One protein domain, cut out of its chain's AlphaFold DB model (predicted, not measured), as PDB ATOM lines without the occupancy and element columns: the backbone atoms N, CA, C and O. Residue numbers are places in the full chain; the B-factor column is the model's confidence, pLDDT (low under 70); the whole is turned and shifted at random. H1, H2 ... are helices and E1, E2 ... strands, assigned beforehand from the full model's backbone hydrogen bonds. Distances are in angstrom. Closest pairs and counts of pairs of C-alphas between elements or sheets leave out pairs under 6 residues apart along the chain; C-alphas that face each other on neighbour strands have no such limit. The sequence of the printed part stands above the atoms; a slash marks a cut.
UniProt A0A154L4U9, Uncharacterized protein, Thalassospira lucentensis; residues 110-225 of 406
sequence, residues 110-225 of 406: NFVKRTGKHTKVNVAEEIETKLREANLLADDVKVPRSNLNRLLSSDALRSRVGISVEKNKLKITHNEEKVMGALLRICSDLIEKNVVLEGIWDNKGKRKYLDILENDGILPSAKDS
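This is residues 110 to 225 of the 406 residues of an uncharacterized protein of Thalassospira lucentensis (UniProt A0A154L4U9). A compact body of crossed helices is built about the long helix H5, with H2 and H7 on opposite sides of the body and the short helix H3 crossing the far part of H5. A small hairpin of two strands, E1 and E2, lies at one side of the body near H2 and H4, and residues 110 to 117, with H1, stick out as an arm. The printed part has 116 residues, with seven named helices and two named strands in the order H1, H2, H3, H4, E1, E2, H5, H6, H7; the sheet E1 - E2 is antiparallel and the class is mostly helix. The whole is compact, with a radius of gyration of the C-alphas of 13.8 A and spans of 43 by 31 by 27 A.

H1, residues 110 to 115, begins at C-alpha 110 at (-12.485, 66.006, -21.013). H2, residues 123 to 133, is 15.4 A long from first to last C-alpha. H3 is residues 145 to 151 and H4 is residues 155 to 160. E1, residues 163 to 166, and E2, residues 169 to 172, are 9.7 A and 10.0 A long. H5, residues 176 to 191, is the longest helix at 22.1 A, from C-alpha 176 at (-13.783, 40.085, -12.032). H6 is residues 197 to 200. H7, residues 203 to 215, is 18.1 A long and ends at C-alpha 215 at (-32.574, 35.526, -11.941).

H3 is the hub and touches H2, H5 and H6. It touches H2 at a steep tilt of 64 degrees, opposite ways, with the C-alphas of Ala 124 and Arg 145 closest at 5.2 A. It only just touches H5, with 3 pairs of C-alphas within 8 A, by residues 187 to 190 of H5 alone; Asn 147 and Leu 190 have the closest C-alphas, 7.5 A apart. H3 touches H6, the closest C-alphas being those of Leu 151 and Ile 200, 5.9 A apart. H2 touches H5 by residues 180 to 184 of H5 alone, at 68 degrees, only just short of perpendicular; the closest C-alphas are those of Leu 131 and Met 180, 7.0 A apart. E1 and E2 are an antiparallel hairpin, with N 164 and O 171 at 2.8 A and N 169 and O 166 at 2.9 A, within hydrogen-bond range. The closest C-alphas of H2 and E2 are those of Glu 126 and Leu 170, 6.6 A apart, and those of H4 and E1 are Arg 158 and Ser 164, 5.9 A apart. H7 is close to but not clearly touching H4, at a shallow tilt of 20 degrees, the same way, with the C-alphas of Leu 157 and Arg 207 closest at 7.7 A. H6 and H7 touch only at the corner, closest at the C-alphas of Ile 200 and Lys 206, 4.6 A. H1 is apart from the other named elements. In H1, H2, H3, H4, H5 and H7 every O i to N i+4 pair is within hydrogen-bond range; H6 is too short for such a pair.

The two C-alphas farthest apart are those of Thr 115 and Asn 215, 43.4 A. The printed part has no cut, and the link from H2 to H3, 11 residues, is long. The mean pLDDT of the printed part is 83.0; residues 118 to 120, 197 to 199, 201 and 222 are under 70.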
ATOM      1  N   ASN A 110     -13.860  65.780 -20.575       82.06
ATOM      2  CA  ASN A 110     -12.485  66.006 -21.013       82.06
ATOM      3  C   ASN A 110     -11.920  67.327 -20.480       82.06
ATOM      4  O   ASN A 110     -10.797  67.368 -19.973       82.06
ATOM      5  N   PHE A 111     -12.699  68.409 -20.524       82.44
ATOM      6  CA  PHE A 111     -12.276  69.693 -19.970       82.44
ATOM      7  C   PHE A 111     -12.066  69.643 -18.452       82.44
ATOM      8  O   PHE A 111     -11.067  70.152 -17.941       82.44
ATOM      9  N   VAL A 112     -12.993  69.021 -17.725       81.31
ATOM     10  CA  VAL A 112     -12.907  68.841 -16.272       81.31
ATOM     11  C   VAL A 112     -11.661  68.034 -15.896       81.31
ATOM     12  O   VAL A 112     -10.899  68.466 -15.031       81.31
ATOM     13  N   LYS A 113     -11.415  66.911 -16.586       78.88
ATOM     14  CA  LYS A 113     -10.216  66.079 -16.409       78.88
ATOM     15  C   LYS A 113      -8.943  66.883 -16.666       78.88
ATOM     16  O   LYS A 113      -8.061  66.920 -15.813       78.88
ATOM     17  N   ARG A 114      -8.880  67.591 -17.799       83.25
ATOM     18  CA  ARG A 114      -7.723  68.411 -18.193       83.25
ATOM     19  C   ARG A 114      -7.422  69.534 -17.202       83.25
ATOM     20  O   ARG A 114      -6.263  69.856 -16.982       83.25
ATOM     21  N   THR A 115      -8.450  70.156 -16.631       83.31
ATOM     22  CA  THR A 115      -8.279  71.277 -15.691       83.31
ATOM     23  C   THR A 115      -8.025  70.833 -14.253       83.31
ATOM     24  O   THR A 115      -7.777  71.682 -13.401       83.31
ATOM     25  N   GLY A 116      -8.129  69.533 -13.951       73.38
ATOM     26  CA  GLY A 116      -7.988  69.010 -12.592       73.38
ATOM     27  C   GLY A 116      -9.061  69.513 -11.618       73.38
ATOM     28  O   GLY A 116      -8.957  69.280 -10.415       73.38
ATOM     29  N   LYS A 117     -10.108  70.198 -12.106       74.19
ATOM     30  CA  LYS A 117     -11.228  70.667 -11.283       74.19
ATOM     31  C   LYS A 117     -12.038  69.444 -10.855       74.19
ATOM     32  O   LYS A 117     -12.923  68.994 -11.577       74.19
ATOM     33  N   HIS A 118     -11.672  68.868  -9.708       55.03
ATOM     34  CA  HIS A 118     -12.209  67.612  -9.188       55.03
ATOM     35  C   HIS A 118     -13.730  67.532  -9.330       55.03
ATOM     36  O   HIS A 118     -14.483  68.224  -8.645       55.03
ATOM     37  N   THR A 119     -14.180  66.639 -10.205       59.41
ATOM     38  CA  THR A 119     -15.571  66.202 -10.253       59.41
ATOM     39  C   THR A 119     -15.635  64.791  -9.680       59.41
ATOM     40  O   THR A 119     -14.660  64.036  -9.738       59.41
ATOM     41  N   LYS A 120     -16.770  64.449  -9.064       66.69
ATOM     42  CA  LYS A 120     -17.056  63.069  -8.655       66.69
ATOM     43  C   LYS A 120     -16.823  62.143  -9.852       66.69
ATOM     44  O   LYS A 120     -17.206  62.504 -10.963       66.69
ATOM     45  N   VAL A 121     -16.215  60.982  -9.618       74.62
ATOM     46  CA  VAL A 121     -15.981  59.980 -10.660       74.62
ATOM     47  C   VAL A 121     -17.277  59.681 -11.395       74.62
ATOM     48  O   VAL A 121     -18.329  59.453 -10.790       74.62
ATOM     49  N   ASN A 122     -17.182  59.698 -12.718       83.56
ATOM     50  CA  ASN A 122     -18.255  59.285 -13.592       83.56
ATOM     51  C   ASN A 122     -18.224  57.756 -13.689       83.56
ATOM     52  O   ASN A 122     -17.396  57.190 -14.393       83.56
ATOM     53  N   VAL A 123     -19.118  57.097 -12.949       86.19
ATOM     54  CA  VAL A 123     -19.174  55.629 -12.854       86.19
ATOM     55  C   VAL A 123     -19.355  54.993 -14.230       86.19
ATOM     56  O   VAL A 123     -18.685  54.014 -14.533       86.19
ATOM     57  N   ALA A 124     -20.213  55.564 -15.079       87.94
ATOM     58  CA  ALA A 124     -20.419  55.060 -16.432       87.94
ATOM     59  C   ALA A 124     -19.154  55.141 -17.301       87.94
ATOM     60  O   ALA A 124     -18.904  54.238 -18.088       87.94
ATOM     61  N   GLU A 125     -18.364  56.204 -17.150       86.44
ATOM     62  CA  GLU A 125     -17.118  56.380 -17.897       86.44
ATOM     63  C   GLU A 125     -16.043  55.382 -17.448       86.44
ATOM     64  O   GLU A 125     -15.408  54.768 -18.291       86.44
ATOM     65  N   GLU A 126     -15.894  55.145 -16.141       88.62
ATOM     66  CA  GLU A 126     -14.978  54.120 -15.609       88.62
ATOM     67  C   GLU A 126     -15.364  52.701 -16.054       88.62
ATOM     68  O   GLU A 126     -14.495  51.900 -16.391       88.62
ATOM     69  N   ILE A 127     -16.666  52.384 -16.066       90.44
ATOM     70  CA  ILE A 127     -17.167  51.095 -16.568       90.44
ATOM     71  C   ILE A 127     -16.814  50.938 -18.046       90.44
ATOM     72  O   ILE A 127     -16.288  49.903 -18.444       90.44
ATOM     73  N   GLU A 128     -17.083  51.964 -18.852       90.25
ATOM     74  CA  GLU A 128     -16.777  51.949 -20.281       90.25
ATOM     75  C   GLU A 128     -15.274  51.792 -20.538       90.25
ATOM     76  O   GLU A 128     -14.888  50.956 -21.351       90.25
ATOM     77  N   THR A 129     -14.424  52.526 -19.812       88.62
ATOM     78  CA  THR A 129     -12.964  52.393 -19.903       88.62
ATOM     79  C   THR A 129     -12.515  50.972 -19.573       88.62
ATOM     80  O   THR A 129     -11.800  50.375 -20.371       88.62
ATOM     81  N   LYS A 130     -12.991  50.383 -18.469       89.62
ATOM     82  CA  LYS A 130     -12.639  49.005 -18.097       89.62
ATOM     83  C   LYS A 130     -13.096  47.970 -19.123       89.62
ATOM     84  O   LYS A 130     -12.361  47.031 -19.407       89.62
ATOM     85  N   LEU A 131     -14.301  48.122 -19.681       91.19
ATOM     86  CA  LEU A 131     -14.813  47.212 -20.712       91.19
ATOM     87  C   LEU A 131     -13.986  47.290 -22.003       91.19
ATOM     88  O   LEU A 131     -13.740  46.257 -22.624       91.19
ATOM     89  N   ARG A 132     -13.523  48.487 -22.386       90.81
ATOM     90  CA  ARG A 132     -12.629  48.683 -23.538       90.81
ATOM     91  C   ARG A 132     -11.229  48.129 -23.286       90.81
ATOM     92  O   ARG A 132     -10.709  47.415 -24.130       90.81
ATOM     93  N   GLU A 133     -10.645  48.380 -22.113       89.25
ATOM     94  CA  GLU A 133      -9.341  47.819 -21.716       89.25
ATOM     95  C   GLU A 133      -9.346  46.281 -21.727       89.25
ATOM     96  O   GLU A 133      -8.350  45.657 -22.087       89.25
ATOM     97  N   ALA A 134     -10.484  45.668 -21.388       89.06
ATOM     98  CA  ALA A 134     -10.697  44.225 -21.465       89.06
ATOM     99  C   ALA A 134     -11.045  43.711 -22.882       89.06
ATOM    100  O   ALA A 134     -11.309  42.520 -23.041       89.06
ATOM    101  N   ASN A 135     -11.066  44.576 -23.906       89.38
ATOM    102  CA  ASN A 135     -11.505  44.279 -25.279       89.38
ATOM    103  C   ASN A 135     -12.932  43.696 -25.382       89.38
ATOM    104  O   ASN A 135     -13.248  42.974 -26.326       89.38
ATOM    105  N   LEU A 136     -13.806  44.003 -24.419       88.25
ATOM    106  CA  LEU A 136     -15.201  43.545 -24.393       88.25
ATOM    107  C   LEU A 136     -16.159  44.512 -25.101       88.25
ATOM    108  O   LEU A 136     -17.278  44.137 -25.441       88.25
ATOM    109  N   LEU A 137     -15.734  45.760 -25.307       88.81
ATOM    110  CA  LEU A 137     -16.502  46.800 -25.984       88.81
ATOM    111  C   LEU A 137     -15.628  47.461 -27.054       88.81
ATOM    112  O   LEU A 137     -14.519  47.894 -26.751       88.81
ATOM    113  N   ALA A 138     -16.132  47.550 -28.286       85.75
ATOM    114  CA  ALA A 138     -15.425  48.207 -29.383       85.75
ATOM    115  C   ALA A 138     -15.357  49.733 -29.191       85.75
ATOM    116  O   ALA A 138     -16.232  50.344 -28.571       85.75
ATOM    117  N   ASP A 139     -14.311  50.358 -29.735       79.69
ATOM    118  CA  ASP A 139     -14.008  51.767 -29.465       79.69
ATOM    119  C   ASP A 139     -15.019  52.764 -30.046       79.69
ATOM    120  O   ASP A 139     -15.203  53.863 -29.509       79.69
ATOM    121  N   ASP A 140     -15.686  52.381 -31.127       82.38
ATOM    122  CA  ASP A 140     -16.697  53.160 -31.835       82.38
ATOM    123  C   ASP A 140     -18.089  53.075 -31.186       82.38
ATOM    124  O   ASP A 140     -18.965  53.902 -31.468       82.38
ATOM    125  N   VAL A 141     -18.296  52.127 -30.268       84.75
ATOM    126  CA  VAL A 141     -19.582  51.922 -29.600       84.75
ATOM    127  C   VAL A 141     -19.801  52.972 -28.509       84.75
ATOM    128  O   VAL A 141     -19.057  53.079 -27.531       84.75
ATOM    129  N   LYS A 142     -20.884  53.745 -28.653       85.50
ATOM    130  CA  LYS A 142     -21.272  54.788 -27.694       85.50
ATOM    131  C   LYS A 142     -22.245  54.258 -26.646       85.50
ATOM    132  O   LYS A 142     -23.428  54.068 -26.922       85.50
ATOM    133  N   VAL A 143     -21.768  54.112 -25.412       87.62
ATOM    134  CA  VAL A 143     -22.610  53.748 -24.262       87.62
ATOM    135  C   VAL A 143     -23.472  54.947 -23.834       87.62
ATOM    136  O   VAL A 143     -22.943  56.047 -23.643       87.62
ATOM    137  N   PRO A 144     -24.787  54.776 -23.591       86.00
ATOM    138  CA  PRO A 144     -25.638  55.812 -22.997       86.00
ATOM    139  C   PRO A 144     -25.268  56.153 -21.534       86.00
ATOM    140  O   PRO A 144     -25.992  55.815 -20.592       86.00
ATOM    141  N   ARG A 145     -24.154  56.873 -21.317       86.69
ATOM    142  CA  ARG A 145     -23.559  57.158 -19.989       86.69
ATOM    143  C   ARG A 145     -24.550  57.738 -18.976       86.69
ATOM    144  O   ARG A 145     -24.517  57.384 -17.800       86.69
ATOM    145  N   SER A 146     -25.459  58.612 -19.411       80.88
ATOM    146  CA  SER A 146     -26.490  59.203 -18.542       80.88
ATOM    147  C   SER A 146     -27.467  58.160 -17.985       80.88
ATOM    148  O   SER A 146     -27.878  58.262 -16.830       80.88
ATOM    149  N   ASN A 147     -27.825  57.150 -18.782       82.50
ATOM    150  CA  ASN A 147     -28.719  56.070 -18.363       82.50
ATOM    151  C   ASN A 147     -27.998  55.099 -17.430       82.50
ATOM    152  O   ASN A 147     -28.535  54.771 -16.374       82.50
ATOM    153  N   LEU A 148     -26.750  54.748 -17.746       87.88
ATOM    154  CA  LEU A 148     -25.921  53.900 -16.892       87.88
ATOM    155  C   LEU A 148     -25.657  54.544 -15.519       87.88
ATOM    156  O   LEU A 148     -25.883  53.919 -14.483       87.88
ATOM    157  N   ASN A 149     -25.292  55.831 -15.483       87.44
ATOM    158  CA  ASN A 149     -25.137  56.579 -14.229       87.44
ATOM    159  C   ASN A 149     -26.441  56.655 -13.423       87.44
ATOM    160  O   ASN A 149     -26.414  56.641 -12.191       87.44
ATOM    161  N   ARG A 150     -27.596  56.737 -14.095       83.81
ATOM    162  CA  ARG A 150     -28.907  56.732 -13.434       83.81
ATOM    163  C   ARG A 150     -29.219  55.363 -12.830       83.81
ATOM    164  O   ARG A 150     -29.662  55.316 -11.678       83.81
ATOM    165  N   LEU A 151     -28.963  54.276 -13.560       85.88
ATOM    166  CA  LEU A 151     -29.124  52.906 -13.072       85.88
ATOM    167  C   LEU A 151     -28.228  52.656 -11.849       85.88
ATOM    168  O   LEU A 151     -28.715  52.248 -10.801       85.88
ATOM    169  N   LEU A 152     -26.951  53.031 -11.928       89.00
ATOM    170  CA  LEU A 152     -25.942  52.814 -10.881       89.00
ATOM    171  C   LEU A 152     -25.741  54.050  -9.988       89.00
ATOM    172  O   LEU A 152     -24.631  54.389  -9.566       89.00
ATOM    173  N   SER A 153     -26.835  54.751  -9.691       83.62
ATOM    174  CA  SER A 153     -26.813  56.020  -8.946       83.62
ATOM    175  C   SER A 153     -26.574  55.860  -7.441       83.62
ATOM    176  O   SER A 153     -26.102  56.804  -6.808       83.62
ATOM    177  N   SER A 154     -26.869  54.689  -6.869       83.44
ATOM    178  CA  SER A 154     -26.729  54.419  -5.431       83.44
ATOM    179  C   SER A 154     -25.743  53.291  -5.152       83.44
ATOM    180  O   SER A 154     -25.625  52.363  -5.953       83.44
ATOM    181  N   ASP A 155     -25.091  53.344  -3.991       82.44
ATOM    182  CA  ASP A 155     -24.118  52.327  -3.582       82.44
ATOM    183  C   ASP A 155     -24.749  50.937  -3.478       82.44
ATOM    184  O   ASP A 155     -24.162  49.975  -3.948       82.44
ATOM    185  N   ALA A 156     -25.995  50.836  -3.002       82.75
ATOM    186  CA  ALA A 156     -26.713  49.563  -2.949       82.75
ATOM    187  C   ALA A 156     -26.878  48.904  -4.334       82.75
ATOM    188  O   ALA A 156     -26.762  47.691  -4.454       82.75
ATOM    189  N   LEU A 157     -27.136  49.691  -5.387       86.50
ATOM    190  CA  LEU A 157     -27.266  49.167  -6.755       86.50
ATOM    191  C   LEU A 157     -25.896  48.821  -7.357       86.50
ATOM    192  O   LEU A 157     -25.783  47.842  -8.085       86.50
ATOM    193  N   ARG A 158     -24.851  49.585  -7.015       89.12
ATOM    194  CA  ARG A 158     -23.463  49.297  -7.411       89.12
ATOM    195  C   ARG A 158     -22.962  47.992  -6.799       89.12
ATOM    196  O   ARG A 158     -22.413  47.160  -7.512       89.12
ATOM    197  N   SER A 159     -23.228  47.771  -5.513       88.00
ATOM    198  CA  SER A 159     -22.837  46.539  -4.828       88.00
ATOM    199  C   SER A 159     -23.470  45.297  -5.457       88.00
ATOM    200  O   SER A 159     -22.794  44.281  -5.552       88.00
ATOM    201  N   ARG A 160     -24.717  45.390  -5.949       86.62
ATOM    202  CA  ARG A 160     -25.399  44.281  -6.649       86.62
ATOM    203  C   ARG A 160     -24.733  43.871  -7.959       86.62
ATOM    204  O   ARG A 160     -24.782  42.706  -8.315       86.62
ATOM    205  N   VAL A 161     -24.117  44.812  -8.672       90.12
ATOM    206  CA  VAL A 161     -23.356  44.513  -9.899       90.12
ATOM    207  C   VAL A 161     -21.868  44.272  -9.609       90.12
ATOM    208  O   VAL A 161     -21.066  44.174 -10.526       90.12
ATOM    209  N   GLY A 162     -21.493  44.196  -8.328       86.44
ATOM    210  CA  GLY A 162     -20.140  43.905  -7.871       86.44
ATOM    211  C   GLY A 162     -19.126  45.033  -8.047       86.44
ATOM    212  O   GLY A 162     -17.932  44.767  -8.192       86.44
ATOM    213  N   ILE A 163     -19.575  46.291  -7.991       91.19
ATOM    214  CA  ILE A 163     -18.692  47.466  -7.999       91.19
ATOM    215  C   ILE A 163     -18.937  48.372  -6.787       91.19
ATOM    216  O   ILE A 163     -20.007  48.389  -6.178       91.19
ATOM    217  N   SER A 164     -17.941  49.181  -6.450       89.12
ATOM    218  CA  SER A 164     -18.024  50.245  -5.449       89.12
ATOM    219  C   SER A 164     -17.215  51.459  -5.902       89.12
ATOM    220  O   SER A 164     -16.364  51.352  -6.784       89.12
ATOM    221  N   VAL A 165     -17.497  52.631  -5.331       85.31
ATOM    222  CA  VAL A 165     -16.702  53.841  -5.576       85.31
ATOM    223  C   VAL A 165     -15.987  54.208  -4.284       85.31
ATOM    224  O   VAL A 165     -16.595  54.745  -3.362       85.31
ATOM    225  N   GLU A 166     -14.687  53.939  -4.223       79.50
ATOM    226  CA  GLU A 166     -13.832  54.252  -3.075       79.50
ATOM    227  C   GLU A 166     -12.774  55.275  -3.492       79.50
ATOM    228  O   GLU A 166     -12.186  55.167  -4.564       79.50
ATOM    229  N   LYS A 167     -12.525  56.296  -2.657       73.00
ATOM    230  CA  LYS A 167     -11.517  57.348  -2.920       73.00
ATOM    231  C   LYS A 167     -11.612  57.961  -4.330       73.00
ATOM    232  O   LYS A 167     -10.597  58.303  -4.929       73.00
ATOM    233  N   ASN A 168     -12.837  58.115  -4.840       74.75
ATOM    234  CA  ASN A 168     -13.097  58.622  -6.186       74.75
ATOM    235  C   ASN A 168     -12.437  57.755  -7.282       74.75
ATOM    236  O   ASN A 168     -11.833  58.301  -8.196       74.75
ATOM    237  N   LYS A 169     -12.519  56.423  -7.162       77.81
ATOM    238  CA  LYS A 169     -12.177  55.426  -8.190       77.81
ATOM    239  C   LYS A 169     -13.155  54.252  -8.128       77.81
ATOM    240  O   LYS A 169     -13.664  53.934  -7.052       77.81
ATOM    241  N   LEU A 170     -13.421  53.614  -9.268       86.44
ATOM    242  CA  LEU A 170     -14.238  52.401  -9.324       86.44
ATOM    243  C   LEU A 170     -13.409  51.195  -8.865       86.44
ATOM    244  O   LEU A 170     -12.338  50.926  -9.406       86.44
ATOM    245  N   LYS A 171     -13.915  50.457  -7.874       87.94
ATOM    246  CA  LYS A 171     -13.327  49.218  -7.356       87.94
ATOM    247  C   LYS A 171     -14.274  48.045  -7.603       87.94
ATOM    248  O   LYS A 171     -15.458  48.134  -7.276       87.94
ATOM    249  N   ILE A 172     -13.741  46.956  -8.148       87.38
ATOM    250  CA  ILE A 172     -14.444  45.680  -8.315       87.38
ATOM    251  C   ILE A 172     -14.457  44.955  -6.960       87.38
ATOM    252  O   ILE A 172     -13.431  44.890  -6.286       87.38
ATOM    253  N   THR A 173     -15.624  44.477  -6.527       84.62
ATOM    254  CA  THR A 173     -15.829  43.860  -5.200       84.62
ATOM    255  C   THR A 173     -16.108  42.357  -5.254       84.62
ATOM    256  O   THR A 173     -16.046  41.687  -4.225       84.62
ATOM    257  N   HIS A 174     -16.414  41.829  -6.438       88.69
ATOM    258  CA  HIS A 174     -16.704  40.415  -6.688       88.69
ATOM    259  C   HIS A 174     -15.830  39.894  -7.834       88.69
ATOM    260  O   HIS A 174     -15.098  40.673  -8.436       88.69
ATOM    261  N   ASN A 175     -15.898  38.595  -8.130       87.88
ATOM    262  CA  ASN A 175     -15.148  37.938  -9.194       87.88
ATOM    263  C   ASN A 175     -15.165  38.777 -10.481       87.88
ATOM    264  O   ASN A 175     -16.229  39.123 -10.998       87.88
ATOM    265  N   GLU A 176     -13.969  39.108 -10.964       86.81
ATOM    266  CA  GLU A 176     -13.783  40.085 -12.032       86.81
ATOM    267  C   GLU A 176     -14.469  39.657 -13.330       86.81
ATOM    268  O   GLU A 176     -15.184  40.461 -13.918       86.81
ATOM    269  N   GLU A 177     -14.368  38.388 -13.728       85.25
ATOM    270  CA  GLU A 177     -15.015  37.886 -14.948       85.25
ATOM    271  C   GLU A 177     -16.541  38.031 -14.891       85.25
ATOM    272  O   GLU A 177     -17.155  38.539 -15.833       85.25
ATOM    273  N   LYS A 178     -17.165  37.662 -13.764       86.50
ATOM    274  CA  LYS A 178     -18.618  37.811 -13.579       86.50
ATOM    275  C   LYS A 178     -19.058  39.269 -13.552       86.50
ATOM    276  O   LYS A 178     -20.073  39.613 -14.155       86.50
ATOM    277  N   VAL A 179     -18.307  40.135 -12.873       89.62
ATOM    278  CA  VAL A 179     -18.603  41.573 -12.828       89.62
ATOM    279  C   VAL A 179     -18.501  42.178 -14.223       89.62
ATOM    280  O   VAL A 179     -19.410  42.890 -14.647       89.62
ATOM    281  N   MET A 180     -17.442  41.866 -14.967       90.12
ATOM    282  CA  MET A 180     -17.253  42.366 -16.327       90.12
ATOM    283  C   MET A 180     -18.343  41.853 -17.276       90.12
ATOM    284  O   MET A 180     -18.877  42.640 -18.057       90.12
ATOM    285  N   GLY A 181     -18.759  40.588 -17.148       89.06
ATOM    286  CA  GLY A 181     -19.902  40.035 -17.883       89.06
ATOM    287  C   GLY A 181     -21.224  40.744 -17.566       89.06
ATOM    288  O   GLY A 181     -21.965  41.115 -18.479       89.06
ATOM    289  N   ALA A 182     -21.497  41.014 -16.286       90.19
ATOM    290  CA  ALA A 182     -22.684  41.754 -15.862       90.19
ATOM    291  C   ALA A 182     -22.694  43.194 -16.396       90.19
ATOM    292  O   ALA A 182     -23.708  43.661 -16.918       90.19
ATOM    293  N   LEU A 183     -21.563  43.900 -16.300       93.44
ATOM    294  CA  LEU A 183     -21.423  45.265 -16.808       93.44
ATOM    295  C   LEU A 183     -21.566  45.321 -18.330       93.44
ATOM    296  O   LEU A 183     -22.245  46.218 -18.833       93.44
ATOM    297  N   LEU A 184     -20.982  44.360 -19.053       92.56
ATOM    298  CA  LEU A 184     -21.133  44.247 -20.500       92.56
ATOM    299  C   LEU A 184     -22.603  44.066 -20.877       92.56
ATOM    300  O   LEU A 184     -23.108  44.823 -21.702       92.56
ATOM    301  N   ARG A 185     -23.313  43.136 -20.223       91.69
ATOM    302  CA  ARG A 185     -24.740  42.914 -20.487       91.69
ATOM    303  C   ARG A 185     -25.567  44.176 -20.258       91.69
ATOM    304  O   ARG A 185     -26.386  44.524 -21.103       91.69
ATOM    305  N   ILE A 186     -25.329  44.876 -19.151       92.00
ATOM    306  CA  ILE A 186     -26.022  46.133 -18.842       92.00
ATOM    307  C   ILE A 186     -25.755  47.185 -19.925       92.00
ATOM    308  O   ILE A 186     -26.677  47.876 -20.358       92.00
ATOM    309  N   CYS A 187     -24.506  47.324 -20.372       91.12
ATOM    310  CA  CYS A 187     -24.157  48.242 -21.452       91.12
ATOM    311  C   CYS A 187     -24.867  47.867 -22.758       91.12
ATOM    312  O   CYS A 187     -25.484  48.745 -23.362       91.12
ATOM    313  N   SER A 188     -24.845  46.592 -23.159       88.75
ATOM    314  CA  SER A 188     -25.524  46.108 -24.365       88.75
ATOM    315  C   SER A 188     -27.030  46.353 -24.312       88.75
ATOM    316  O   SER A 188     -27.576  46.946 -25.235       88.75
ATOM    317  N   ASP A 189     -27.692  46.032 -23.196       87.25
ATOM    318  CA  ASP A 189     -29.132  46.266 -23.027       87.25
ATOM    319  C   ASP A 189     -29.507  47.756 -23.148       87.25
ATOM    320  O   ASP A 189     -30.588  48.098 -23.638       87.25
ATOM    321  N   LEU A 190     -28.624  48.661 -22.710       86.94
ATOM    322  CA  LEU A 190     -28.812  50.106 -22.856       86.94
ATOM    323  C   LEU A 190     -28.538  50.596 -24.284       86.94
ATOM    324  O   LEU A 190     -29.228  51.506 -24.747       86.94
ATOM    325  N   ILE A 191     -27.540  50.029 -24.968       86.88
ATOM    326  CA  ILE A 191     -27.182  50.365 -26.356       86.88
ATOM    327  C   ILE A 191     -28.286  49.906 -27.313       86.88
ATOM    328  O   ILE A 191     -28.772  50.696 -28.123       86.88
ATOM    329  N   GLU A 192     -28.722  48.655 -27.173       87.31
ATOM    330  CA  GLU A 192     -29.772  48.021 -27.980       87.31
ATOM    331  C   GLU A 192     -31.174  48.545 -27.643       87.31
ATOM    332  O   GLU A 192     -32.130  48.288 -28.370       87.31
ATOM    333  N   LYS A 193     -31.297  49.336 -26.566       82.88
ATOM    334  CA  LYS A 193     -32.558  49.872 -26.033       82.88
ATOM    335  C   LYS A 193     -33.526  48.788 -25.534       82.88
ATOM    336  O   LYS A 193     -34.713  49.071 -25.384       82.88
ATOM    337  N   ASN A 194     -33.019  47.604 -25.181       76.94
ATOM    338  CA  ASN A 194     -33.763  46.590 -24.418       76.94
ATOM    339  C   ASN A 194     -34.194  47.151 -23.052       76.94
ATOM    340  O   ASN A 194     -35.244  46.800 -22.513       76.94
ATOM    341  N   VAL A 195     -33.396  48.077 -22.514       76.44
ATOM    342  CA  VAL A 195     -33.707  48.856 -21.318       76.44
ATOM    343  C   VAL A 195     -33.734  50.334 -21.676       76.44
ATOM    344  O   VAL A 195     -32.708  50.971 -21.916       76.44
ATOM    345  N   VAL A 196     -34.934  50.902 -21.681       74.81
ATOM    346  CA  VAL A 196     -35.146  52.332 -21.920       74.81
ATOM    347  C   VAL A 196     -35.207  53.117 -20.612       74.81
ATOM    348  O   VAL A 196     -35.427  52.565 -19.535       74.81
ATOM    349  N   LEU A 197     -35.043  54.439 -20.719       63.09
ATOM    350  CA  LEU A 197     -35.047  55.373 -19.591       63.09
ATOM    351  C   LEU A 197     -36.228  55.163 -18.630       63.09
ATOM    352  O   LEU A 197     -36.028  55.183 -17.418       63.09
ATOM    353  N   GLU A 198     -37.424  54.937 -19.171       62.59
ATOM    354  CA  GLU A 198     -38.656  54.720 -18.406       62.59
ATOM    355  C   GLU A 198     -38.545  53.515 -17.453       62.59
ATOM    356  O   GLU A 198     -38.976  53.588 -16.303       62.59
ATOM    357  N   GLY A 199     -37.867  52.441 -17.876       66.50
ATOM    358  CA  GLY A 199     -37.675  51.224 -17.081       66.50
ATOM    359  C   GLY A 199     -36.670  51.358 -15.932       66.50
ATOM    360  O   GLY A 199     -36.678  50.539 -15.015       66.50
ATOM    361  N   ILE A 200     -35.823  52.393 -15.945       73.19
ATOM    362  CA  ILE A 200     -34.759  52.626 -14.946       73.19
ATOM    363  C   ILE A 200     -34.821  54.027 -14.321       73.19
ATOM    364  O   ILE A 200     -33.845  54.504 -13.728       73.19
ATOM    365  N   TRP A 201     -35.959  54.710 -14.462       64.44
ATOM    366  CA  TRP A 201     -36.152  56.061 -13.945       64.44
ATOM    367  C   TRP A 201     -36.223  56.077 -12.415       64.44
ATOM    368  O   TRP A 201     -35.487  56.819 -11.756       64.44
ATOM    369  N   ASP A 202     -37.052  55.204 -11.840       70.44
ATOM    370  CA  ASP A 202     -37.263  55.095 -10.403       70.44
ATOM    371  C   ASP A 202     -36.474  53.930  -9.774       70.44
ATOM    372  O   ASP A 202     -35.911  53.063 -10.444       70.44
ATOM    373  N   ASN A 203     -36.390  53.906  -8.443       71.94
ATOM    374  CA  ASN A 203     -35.664  52.840  -7.747       71.94
ATOM    375  C   ASN A 203     -36.351  51.470  -7.871       71.94
ATOM    376  O   ASN A 203     -35.674  50.456  -7.713       71.94
ATOM    377  N   LYS A 204     -37.664  51.426  -8.139       73.31
ATOM    378  CA  LYS A 204     -38.407  50.174  -8.330       73.31
ATOM    379  C   LYS A 204     -38.033  49.526  -9.662       73.31
ATOM    380  O   LYS A 204     -37.718  48.344  -9.672       73.31
ATOM    381  N   GLY A 205     -38.012  50.296 -10.744       72.75
ATOM    382  CA  GLY A 205     -37.608  49.865 -12.077       72.75
ATOM    383  C   GLY A 205     -36.148  49.428 -12.120       72.75
ATOM    384  O   GLY A 205     -35.859  48.320 -12.559       72.75
ATOM    385  N   LYS A 206     -35.242  50.215 -11.519       83.38
ATOM    386  CA  LYS A 206     -33.827  49.820 -11.370       83.38
ATOM    387  C   LYS A 206     -33.676  48.473 -10.665       83.38
ATOM    388  O   LYS A 206     -32.917  47.631 -11.126       83.38
ATOM    389  N   ARG A 207     -34.393  48.269  -9.550       83.06
ATOM    390  CA  ARG A 207     -34.374  46.992  -8.821       83.06
ATOM    391  C   ARG A 207     -34.930  45.871  -9.678       83.06
ATOM    392  O   ARG A 207     -34.218  44.904  -9.862       83.06
ATOM    393  N   LYS A 208     -36.111  46.053 -10.274       84.31
ATOM    394  CA  LYS A 208     -36.742  45.058 -11.147       84.31
ATOM    395  C   LYS A 208     -35.809  44.617 -12.276       84.31
ATOM    396  O   LYS A 208     -35.719  43.429 -12.545       84.31
ATOM    397  N   TYR A 209     -35.117  45.555 -12.921       87.81
ATOM    398  CA  TYR A 209     -34.155  45.226 -13.969       87.81
ATOM    399  C   TYR A 209     -32.977  44.402 -13.431       87.81
ATOM    400  O   TYR A 209     -32.658  43.358 -13.990       87.81
ATOM    401  N   LEU A 210     -32.375  44.817 -12.313       87.62
ATOM    402  CA  LEU A 210     -31.303  44.038 -11.688       87.62
ATOM    403  C   LEU A 210     -31.792  42.676 -11.163       87.62
ATOM    404  O   LEU A 210     -31.031  41.723 -11.207       87.62
ATOM    405  N   ASP A 211     -33.044  42.563 -10.714       85.06
ATOM    406  CA  ASP A 211     -33.649  41.296 -10.281       85.06
ATOM    407  C   ASP A 211     -33.792  40.325 -11.464       85.06
ATOM    408  O   ASP A 211     -33.579  39.129 -11.301       85.06
ATOM    409  N   ILE A 212     -34.112  40.825 -12.666       86.56
ATOM    410  CA  ILE A 212     -34.127  40.009 -13.893       86.56
ATOM    411  C   ILE A 212     -32.719  39.485 -14.184       86.56
ATOM    412  O   ILE A 212     -32.547  38.282 -14.331       86.56
ATOM    413  N   LEU A 213     -31.706  40.357 -14.174       87.38
ATOM    414  CA  LEU A 213     -30.318  39.935 -14.400       87.38
ATOM    415  C   LEU A 213     -29.806  38.960 -13.328       87.38
ATOM    416  O   LEU A 213     -28.983  38.095 -13.620       87.38
ATOM    417  N   GLU A 214     -30.262  39.102 -12.083       86.25
ATOM    418  CA  GLU A 214     -29.943  38.172 -10.996       86.25
ATOM    419  C   GLU A 214     -30.583  36.799 -11.228       86.25
ATOM    420  O   GLU A 214     -29.900  35.783 -11.118       86.25
ATOM    421  N   ASN A 215     -31.860  36.764 -11.618       82.62
ATOM    422  CA  ASN A 215     -32.574  35.526 -11.941       82.62
ATOM    423  C   ASN A 215     -32.004  34.825 -13.182       82.62
ATOM    424  O   ASN A 215     -31.959  33.597 -13.220       82.62
ATOM    425  N   ASP A 216     -31.518  35.594 -14.156       83.50
ATOM    426  CA  ASP A 216     -30.833  35.082 -15.346       83.50
ATOM    427  C   ASP A 216     -29.409  34.572 -15.029       83.50
ATOM    428  O   ASP A 216     -28.709  34.080 -15.914       83.50
ATOM    429  N   GLY A 217     -28.953  34.689 -13.774       81.94
ATOM    430  CA  GLY A 217     -27.635  34.232 -13.325       81.94
ATOM    431  C   GLY A 217     -26.470  35.099 -13.809       81.94
ATOM    432  O   GLY A 217     -25.323  34.657 -13.783       81.94
ATOM    433  N   ILE A 218     -26.757  36.320 -14.267       85.31
ATOM    434  CA  ILE A 218     -25.783  37.237 -14.867       85.31
ATOM    435  C   ILE A 218     -25.059  38.054 -13.788       85.31
ATOM    436  O   ILE A 218     -23.874  38.348 -13.931       85.31
ATOM    437  N   LEU A 219     -25.752  38.434 -12.707       85.75
ATOM    438  CA  LEU A 219     -25.147  39.221 -11.626       85.75
ATOM    439  C   LEU A 219     -24.253  38.370 -10.703       85.75
ATOM    440  O   LEU A 219     -24.556  37.200 -10.452       85.75
ATOM    441  N   PRO A 220     -23.171  38.949 -10.146       82.62
ATOM    442  CA  PRO A 220     -22.352  38.271  -9.149       82.62
ATOM    443  C   PRO A 220     -23.152  38.007  -7.865       82.62
ATOM    444  O   PRO A 220     -23.930  38.844  -7.408       82.62
ATOM    445  N   SER A 221     -22.934  36.841  -7.260       79.69
ATOM    446  CA  SER A 221     -23.599  36.414  -6.026       79.69
ATOM    447  C   SER A 221     -22.687  36.572  -4.805       79.69
ATOM    448  O   SER A 221     -21.484  36.780  -4.937       79.69
ATOM    449  N   ALA A 222     -23.222  36.375  -3.595       69.44
ATOM    450  CA  ALA A 222     -22.426  36.410  -2.360       69.44
ATOM    451  C   ALA A 222     -21.222  35.439  -2.370       69.44
ATOM    452  O   ALA A 222     -20.199  35.719  -1.743       69.44
ATOM    453  N   LYS A 223     -21.315  34.327  -3.119       70.25
ATOM    454  CA  LYS A 223     -20.228  33.343  -3.290       70.25
ATOM    455  C   LYS A 223     -19.065  33.862  -4.137       70.25
ATOM    456  O   LYS A 223     -17.985  33.290  -4.094       70.25
ATOM    457  N   ASP A 224     -19.296  34.928  -4.895       71.69
ATOM    458  CA  ASP A 224     -18.330  35.526  -5.811       71.69
ATOM    459  C   ASP A 224     -17.609  36.730  -5.183       71.69
ATOM    460  O   ASP A 224     -16.858  37.411  -5.870       71.69
ATOM    461  N   SER A 225     -17.846  37.041  -3.904       72.81
ATOM    462  CA  SER A 225     -17.222  38.184  -3.224       72.81
ATOM    463  C   SER A 225     -15.708  37.988  -3.030       72.81
ATOM    464  O   SER A 225     -15.258  36.911  -2.646       72.81
TER     465      SER A 225